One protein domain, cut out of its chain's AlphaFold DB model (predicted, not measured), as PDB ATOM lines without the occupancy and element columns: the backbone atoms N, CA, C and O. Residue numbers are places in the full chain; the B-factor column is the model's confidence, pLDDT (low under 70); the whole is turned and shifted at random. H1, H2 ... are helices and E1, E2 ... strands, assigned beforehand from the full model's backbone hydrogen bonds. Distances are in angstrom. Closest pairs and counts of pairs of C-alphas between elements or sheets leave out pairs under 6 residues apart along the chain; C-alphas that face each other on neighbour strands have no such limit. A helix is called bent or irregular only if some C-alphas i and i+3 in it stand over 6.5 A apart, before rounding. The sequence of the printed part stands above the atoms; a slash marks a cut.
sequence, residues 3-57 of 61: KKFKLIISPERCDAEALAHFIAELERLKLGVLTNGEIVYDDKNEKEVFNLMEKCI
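What this domain is: This is residues 3 to 57 of the 61 residues of an uncharacterized protein of Bacteroides xylanisolvens (UniProt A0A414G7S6). A small three-stranded antiparallel sheet, in the order E1, E3, E2, has two helices packed on it and on each other: H2 over the sheet, and H1 meeting it with residues 23 to 27. The printed part has 55 residues, with the named elements E1, H1, E2, E3 and H2 along the chain, in the class mixed, helices and strands. It is compact, with a radius of gyration of the C-alphas of 10.3 A, and spans 28 by 21 by 16 A.

How they stand to each other: Inner strand E3, residues 38 to 42, is antiparallel to edge strand E1, residues 4 to 7, at 145 degrees, with N 5 and O 41 at 3.0 A, within hydrogen-bond range. E3 and edge strand E2, residues 32 to 35, form a hairpin, antiparallel at 150 degrees, with N 35 and O 38 at 2.8 A. H2, residues 43 to 56, is on the sheet at a height of 8.6 A. It runs along the strands, at 26 degrees to E3 on the local plane. H1, residues 16 to 28, is on the sheet but only grazes it; its closest C-alphas to E2 are those of Glu 27 and Val 33, 5.7 A. H1 and H2 touch, closest at C-alphas Phe 22 and Cys 56, 5.5 A, at a steep tilt of 38 degrees, opposite ways. E1, H1 and E2 make a split strand-helix-strand unit, two strands running the same way with E3 between them, its crossover right-handed. Every O i to N i+4 pair is within hydrogen-bond range in H1, and 8 of 10 in H2.

Where its parts are: E1 is 10.1 A long from C-alpha 4 at (-51.369, -21.242, -25.942), E2 9.6 A and E3 13.3 A. H1 measures 18.2 A. H2 measures 19.9 A, ending at C-alpha 56 at (-35.675, -29.889, -37.852), and is irregular: C-alphas 44 and 47 are 7.5 A apart.

The domain as a whole: The C-alphas farthest apart, of Glu 12 and Lys 44, are 29.1 A apart. The printed part has no cut and no long link. Mean pLDDT of the printed part is 86.0; residue 11 is under 70.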
ATOM      1  N   LYS A   3     -52.837 -22.988 -21.732       77.69
ATOM      2  CA  LYS A   3     -52.044 -21.864 -22.237       77.69
ATOM      3  C   LYS A   3     -51.655 -22.163 -23.679       77.69
ATOM      4  O   LYS A   3     -51.192 -23.257 -23.979       77.69
ATOM      5  N   LYS A   4     -51.834 -21.176 -24.556       78.81
ATOM      6  CA  LYS A   4     -51.369 -21.242 -25.942       78.81
ATOM      7  C   LYS A   4     -50.076 -20.460 -26.074       78.81
ATOM      8  O   LYS A   4     -50.009 -19.312 -25.630       78.81
ATOM      9  N   PHE A   5     -49.082 -21.072 -26.697       79.62
ATOM     10  CA  PHE A   5     -47.805 -20.437 -26.997       79.62
ATOM     11  C   PHE A   5     -47.762 -19.984 -28.454       79.62
ATOM     12  O   PHE A   5     -48.463 -20.529 -29.307       79.62
ATOM     13  N   LYS A   6     -46.950 -18.959 -28.717       79.88
ATOM     14  CA  LYS A   6     -46.696 -18.418 -30.052       79.88
ATOM     15  C   LYS A   6     -45.206 -18.504 -30.341       79.88
ATOM     16  O   LYS A   6     -44.414 -17.913 -29.608       79.88
ATOM     17  N   LEU A   7     -44.836 -19.212 -31.404       76.38
ATOM     18  CA  LEU A   7     -43.465 -19.211 -31.908       76.38
ATOM     19  C   LEU A   7     -43.315 -18.101 -32.955       76.38
ATOM     20  O   LEU A   7     -44.065 -18.069 -33.932       76.38
ATOM     21  N   ILE A   8     -42.338 -17.212 -32.761       74.25
ATOM     22  CA  ILE A   8     -41.982 -16.169 -33.730       74.25
ATOM     23  C   ILE A   8     -40.720 -16.619 -34.458       74.25
ATOM     24  O   ILE A   8     -39.678 -16.819 -33.835       74.25
ATOM     25  N   ILE A   9     -40.808 -16.759 -35.778       70.62
ATOM     26  CA  ILE A   9     -39.689 -17.198 -36.611       70.62
ATOM     27  C   ILE A   9     -39.101 -15.984 -37.318       70.62
ATOM     28  O   ILE A   9     -39.799 -15.265 -38.027       70.62
ATOM     29  N   SER A  10     -37.804 -15.747 -37.113       70.38
ATOM     30  CA  SER A  10     -37.069 -14.704 -37.829       70.38
ATOM     31  C   SER A  10     -36.541 -15.275 -39.149       70.38
ATOM     32  O   SER A  10     -35.642 -16.117 -39.104       70.38
ATOM     33  N   PRO A  11     -37.049 -14.831 -40.315       64.44
ATOM     34  CA  PRO A  11     -36.677 -15.395 -41.615       64.44
ATOM     35  C   PRO A  11     -35.196 -15.185 -41.967       64.44
ATOM     36  O   PRO A  11     -34.637 -15.946 -42.740       64.44
ATOM     37  N   GLU A  12     -34.525 -14.206 -41.355       70.81
ATOM     38  CA  GLU A  12     -33.082 -13.970 -41.536       70.81
ATOM     39  C   GLU A  12     -32.191 -15.008 -40.836       70.81
ATOM     40  O   GLU A  12     -30.987 -15.060 -41.077       70.81
ATOM     41  N   ARG A  13     -32.756 -15.799 -39.916       70.06
ATOM     42  CA  ARG A  13     -32.012 -16.727 -39.047       70.06
ATOM     43  C   ARG A  13     -32.471 -18.174 -39.170       70.06
ATOM     44  O   ARG A  13     -31.936 -19.027 -38.469       70.06
ATOM     45  N   CYS A  14     -33.471 -18.436 -40.004       74.19
ATOM     46  CA  CYS A  14     -34.068 -19.750 -40.167       74.19
ATOM     47  C   CYS A  14     -33.996 -20.140 -41.639       74.19
ATOM     48  O   CYS A  14     -34.459 -19.389 -42.497       74.19
ATOM     49  N   ASP A  15     -33.409 -21.299 -41.921       82.94
ATOM     50  CA  ASP A  15     -33.416 -21.860 -43.263       82.94
ATOM     51  C   ASP A  15     -34.860 -22.165 -43.699       82.94
ATOM     52  O   ASP A  15     -35.654 -22.722 -42.937       82.94
ATOM     53  N   ALA A  16     -35.223 -21.748 -44.915       83.69
ATOM     54  CA  ALA A  16     -36.600 -21.832 -45.393       83.69
ATOM     55  C   ALA A  16     -37.066 -23.283 -45.600       83.69
ATOM     56  O   ALA A  16     -38.244 -23.578 -45.389       83.69
ATOM     57  N   GLU A  17     -36.160 -24.184 -45.985       87.12
ATOM     58  CA  GLU A  17     -36.456 -25.603 -46.186       87.12
ATOM     59  C   GLU A  17     -36.629 -26.312 -44.839       87.12
ATOM     60  O   GLU A  17     -37.641 -26.985 -44.618       87.12
ATOM     61  N   ALA A  18     -35.714 -26.071 -43.899       86.19
ATOM     62  CA  ALA A  18     -35.814 -26.541 -42.521       86.19
ATOM     63  C   ALA A  18     -37.121 -26.075 -41.860       86.19
ATOM     64  O   ALA A  18     -37.811 -26.858 -41.199       86.19
ATOM     65  N   LEU A  19     -37.501 -24.813 -42.083       87.25
ATOM     66  CA  LEU A  19     -38.744 -24.254 -41.573       87.25
ATOM     67  C   LEU A  19     -39.981 -24.922 -42.179       87.25
ATOM     68  O   LEU A  19     -40.907 -25.277 -41.447       87.25
ATOM     69  N   ALA A  20     -40.006 -25.099 -43.501       88.50
ATOM     70  CA  ALA A  20     -41.108 -25.772 -44.179       88.50
ATOM     71  C   ALA A  20     -41.263 -27.219 -43.684       88.50
ATOM     72  O   ALA A  20     -42.380 -27.662 -43.411       88.50
ATOM     73  N   HIS A  21     -40.147 -27.928 -43.492       90.56
ATOM     74  CA  HIS A  21     -40.139 -29.280 -42.942       90.56
ATOM     75  C   HIS A  21     -40.644 -29.322 -41.491       90.56
ATOM     76  O   HIS A  21     -41.478 -30.162 -41.157       90.56
ATOM     77  N   PHE A  22     -40.210 -28.382 -40.644       91.06
ATOM     78  CA  PHE A  22     -40.693 -28.255 -39.267       91.06
ATOM     79  C   PHE A  22     -42.211 -28.048 -39.202       91.06
ATOM     80  O   PHE A  22     -42.890 -28.750 -38.457       91.06
ATOM     81  N   ILE A  23     -42.751 -27.119 -40.000       91.00
ATOM     82  CA  ILE A  23     -44.193 -26.833 -40.038       91.00
ATOM     83  C   ILE A  23     -44.975 -28.066 -40.506       91.00
ATOM     84  O   ILE A  23     -45.964 -28.433 -39.872       91.00
ATOM     85  N   ALA A  24     -44.512 -28.737 -41.564       92.50
ATOM     86  CA  ALA A  24     -45.168 -29.933 -42.089       92.50
ATOM     87  C   ALA A  24     -45.237 -31.061 -41.045       92.50
ATOM     88  O   ALA A  24     -46.293 -31.666 -40.852       92.50
ATOM     89  N   GLU A  25     -44.141 -31.323 -40.328       93.94
ATOM     90  CA  GLU A  25     -44.112 -32.342 -39.275       93.94
ATOM     91  C   GLU A  25     -44.954 -31.945 -38.055       93.94
ATOM     92  O   GLU A  25     -45.648 -32.787 -37.481       93.94
ATOM     93  N   LEU A  26     -44.947 -30.662 -37.685       93.69
ATOM     94  CA  LEU A  26     -45.726 -30.126 -36.570       93.69
ATOM     95  C   LEU A  26     -47.236 -30.307 -36.800       93.69
ATOM     96  O   LEU A  26     -47.947 -30.755 -35.893       93.69
ATOM     97  N   GLU A  27     -47.712 -30.036 -38.018       92.31
ATOM     98  CA  GLU A  27     -49.106 -30.260 -38.419       92.31
ATOM     99  C   GLU A  27     -49.434 -31.753 -38.558       92.31
ATOM    100  O   GLU A  27     -50.476 -32.205 -38.071       92.31
ATOM    101  N   ARG A  28     -48.529 -32.553 -39.145       95.12
ATOM    102  CA  ARG A  28     -48.694 -34.011 -39.291       95.12
ATOM    103  C   ARG A  28     -48.869 -34.704 -37.940       95.12
ATOM    104  O   ARG A  28     -49.696 -35.609 -37.812       95.12
ATOM    105  N   LEU A  29     -48.104 -34.278 -36.935       94.06
ATOM    106  CA  LEU A  29     -48.152 -34.805 -35.571       94.06
ATOM    107  C   LEU A  29     -49.262 -34.175 -34.715       94.06
ATOM    108  O   LEU A  29     -49.469 -34.608 -33.584       94.06
ATOM    109  N   LYS A  30     -50.008 -33.195 -35.247       93.38
ATOM    110  CA  LYS A  30     -51.050 -32.438 -34.528       93.38
ATOM    111  C   LYS A  30     -50.525 -31.756 -33.257       93.38
ATOM    112  O   LYS A  30     -51.258 -31.607 -32.278       93.38
ATOM    113  N   LEU A  31     -49.259 -31.341 -33.277       93.19
ATOM    114  CA  LEU A  31     -48.612 -30.672 -32.148       93.19
ATOM    115  C   LEU A  31     -48.938 -29.178 -32.108       93.19
ATOM    116  O   LEU A  31     -49.007 -28.586 -31.032       93.19
ATOM    117  N   GLY A  32     -49.200 -28.586 -33.269       91.25
ATOM    118  CA  GLY A  32     -49.636 -27.208 -33.415       91.25
ATOM    119  C   GLY A  32     -50.096 -26.931 -34.841       91.25
ATOM    120  O   GLY A  32     -50.197 -27.844 -35.658       91.25
ATOM    121  N   VAL A  33     -50.379 -25.665 -35.125       90.06
ATOM    122  CA  VAL A  33     -50.812 -25.199 -36.450       90.06
ATOM    123  C   VAL A  33     -50.123 -23.891 -36.808       90.06
ATOM    124  O   VAL A  33     -49.878 -23.059 -35.926       90.06
ATOM    125  N   LEU A  34     -49.852 -23.683 -38.097       88.38
ATOM    126  CA  LEU A  34     -49.450 -22.377 -38.607       88.38
ATOM    127  C   LEU A  34     -50.704 -21.545 -38.902       88.38
ATOM    128  O   LEU A  34     -51.543 -21.914 -39.722       88.38
ATOM    129  N   THR A  35     -50.844 -20.391 -38.255       84.81
ATOM    130  CA  THR A  35     -51.948 -19.462 -38.510       84.81
ATOM    131  C   THR A  35     -51.432 -18.033 -38.560       84.81
ATOM    132  O   THR A  35     -50.709 -17.594 -37.674       84.81
ATOM    133  N   ASN A  36     -51.768 -17.297 -39.624       83.44
ATOM    134  CA  ASN A  36     -51.338 -15.906 -39.822       83.44
ATOM    135  C   ASN A  36     -49.815 -15.682 -39.683       83.44
ATOM    136  O   ASN A  36     -49.382 -14.632 -39.220       83.44
ATOM    137  N   GLY A  37     -49.000 -16.671 -40.070       79.19
ATOM    138  CA  GLY A  37     -47.538 -16.608 -39.948       79.19
ATOM    139  C   GLY A  37     -46.990 -16.900 -38.545       79.19
ATOM    140  O   GLY A  37     -45.785 -16.805 -38.337       79.19
ATOM    141  N   GLU A  38     -47.844 -17.278 -37.593       85.06
ATOM    142  CA  GLU A  38     -47.466 -17.672 -36.234       85.06
ATOM    143  C   GLU A  38     -47.738 -19.164 -36.022       85.06
ATOM    144  O   GLU A  38     -48.773 -19.685 -36.442       85.06
ATOM    145  N   ILE A  39     -46.836 -19.859 -35.328       88.44
ATOM    146  CA  ILE A  39     -47.085 -21.242 -34.907       88.44
ATOM    147  C   ILE A  39     -47.732 -21.215 -33.531       88.44
ATOM    148  O   ILE A  39     -47.164 -20.666 -32.581       88.44
ATOM    149  N   VAL A  40     -48.915 -21.818 -33.437       89.75
ATOM    150  CA  VAL A  40     -49.705 -21.894 -32.209       89.75
ATOM    151  C   VAL A  40     -49.806 -23.345 -31.759       89.75
ATOM    152  O   VAL A  40     -50.198 -24.216 -32.537       89.75
ATOM    153  N   TYR A  41     -49.477 -23.594 -30.493       91.12
ATOM    154  CA  TYR A  41     -49.549 -24.916 -29.871       91.12
ATOM    155  C   TYR A  41     -49.989 -24.827 -28.404       91.12
ATOM    156  O   TYR A  41     -49.855 -23.781 -27.758       91.12
ATOM    157  N   ASP A  42     -50.541 -25.932 -27.900       90.44
ATOM    158  CA  ASP A  42     -50.940 -26.086 -26.499       90.44
ATOM    159  C   ASP A  42     -49.716 -26.359 -25.610       90.44
ATOM    160  O   ASP A  42     -48.757 -27.007 -26.030       90.44
ATOM    161  N   ASP A  43     -49.773 -25.940 -24.349       89.62
ATOM    162  CA  ASP A  43     -48.720 -26.159 -23.350       89.62
ATOM    163  C   ASP A  43     -48.306 -27.623 -23.166       89.62
ATOM    164  O   ASP A  43     -47.120 -27.923 -23.058       89.62
ATOM    165  N   LYS A  44     -49.258 -28.555 -23.216       90.31
ATOM    166  CA  LYS A  44     -48.974 -30.001 -23.162       90.31
ATOM    167  C   LYS A  44     -48.044 -30.490 -24.286       90.31
ATOM    168  O   LYS A  44     -47.353 -31.487 -24.099       90.31
ATOM    169  N   ASN A  45     -48.006 -29.781 -25.419       91.12
ATOM    170  CA  ASN A  45     -47.188 -30.122 -26.583       91.12
ATOM    171  C   ASN A  45     -45.823 -29.416 -26.573       91.12
ATOM    172  O   ASN A  45     -45.007 -29.686 -27.449       91.12
ATOM    173  N   GLU A  46     -45.544 -28.537 -25.602       90.06
ATOM    174  CA  GLU A  46     -44.337 -27.696 -25.568       90.06
ATOM    175  C   GLU A  46     -43.048 -28.506 -25.733       90.06
ATOM    176  O   GLU A  46     -42.208 -28.179 -26.572       90.06
ATOM    177  N   LYS A  47     -42.914 -29.607 -24.985       91.69
ATOM    178  CA  LYS A  47     -41.724 -30.463 -25.045       91.69
ATOM    179  C   LYS A  47     -41.553 -31.125 -26.415       91.69
ATOM    180  O   LYS A  47     -40.437 -31.213 -26.912       91.69
ATOM    181  N   GLU A  48     -42.640 -31.591 -27.024       93.69
ATOM    182  CA  GLU A  48     -42.579 -32.244 -28.337       93.69
ATOM    183  C   GLU A  48     -42.304 -31.245 -29.460       93.69
ATOM    184  O   GLU A  48     -41.483 -31.522 -30.332       93.69
ATOM    185  N   VAL A  49     -42.919 -30.060 -29.404       91.81
ATOM    186  CA  VAL A  49     -42.646 -28.961 -30.338       91.81
ATOM    187  C   VAL A  49     -41.184 -28.525 -30.239       91.81
ATOM    188  O   VAL A  49     -40.538 -28.335 -31.269       91.81
ATOM    189  N   PHE A  50     -40.635 -28.425 -29.024       90.00
ATOM    190  CA  PHE A  50     -39.227 -28.090 -28.820       90.00
ATOM    191  C   PHE A  50     -38.294 -29.164 -29.390       90.00
ATOM    192  O   PHE A  50     -37.408 -28.836 -30.173       90.00
ATOM    193  N   ASN A  51     -38.534 -30.443 -29.090       91.44
ATOM    194  CA  ASN A  51     -37.742 -31.547 -29.643       91.44
ATOM    195  C   ASN A  51     -37.788 -31.575 -31.179       91.44
ATOM    196  O   ASN A  51     -36.774 -31.810 -31.836       91.44
ATOM    197  N   LEU A  52     -38.966 -31.327 -31.760       91.00
ATOM    198  CA  LEU A  52     -39.132 -31.257 -33.206       91.00
ATOM    199  C   LEU A  52     -38.359 -30.068 -33.794       91.00
ATOM    200  O   LEU A  52     -37.721 -30.209 -34.832       91.00
ATOM    201  N   MET A  53     -38.357 -28.920 -33.114       88.56
ATOM    202  CA  MET A  53     -37.573 -27.752 -33.515       88.56
ATOM    203  C   MET A  53     -36.066 -28.031 -33.435       88.56
ATOM    204  O   MET A  53     -35.336 -27.675 -34.358       88.56
ATOM    205  N   GLU A  54     -35.582 -28.691 -32.378       88.31
ATOM    206  CA  GLU A  54     -34.165 -29.065 -32.265       88.31
ATOM    207  C   GLU A  54     -33.731 -29.996 -33.402       88.31
ATOM    208  O   GLU A  54     -32.664 -29.802 -33.989       88.31
ATOM    209  N   LYS A  55     -34.595 -30.949 -33.764       87.44
ATOM    210  CA  LYS A  55     -34.347 -31.894 -34.851       87.44
ATOM    211  C   LYS A  55     -34.400 -31.239 -36.234       87.44
ATOM    212  O   LYS A  55     -33.528 -31.501 -37.052       87.44
ATOM    213  N   CYS A  56     -35.425 -30.433 -36.513       85.06
ATOM    214  CA  CYS A  56     -35.675 -29.889 -37.852       85.06
ATOM    215  C   CYS A  56     -34.894 -28.606 -38.145       85.06
ATOM    216  O   CYS A  56     -34.517 -28.393 -39.290       85.06
ATOM    217  N   ILE A  57     -34.696 -27.737 -37.147       82.25
ATOM    218  CA  ILE A  57     -34.114 -26.396 -37.338       82.25
ATOM    219  C   ILE A  57     -32.674 -26.334 -36.842       82.25
ATOM    220  O   ILE A  57     -31.822 -25.738 -37.494       82.25
TER     221      ILE A  57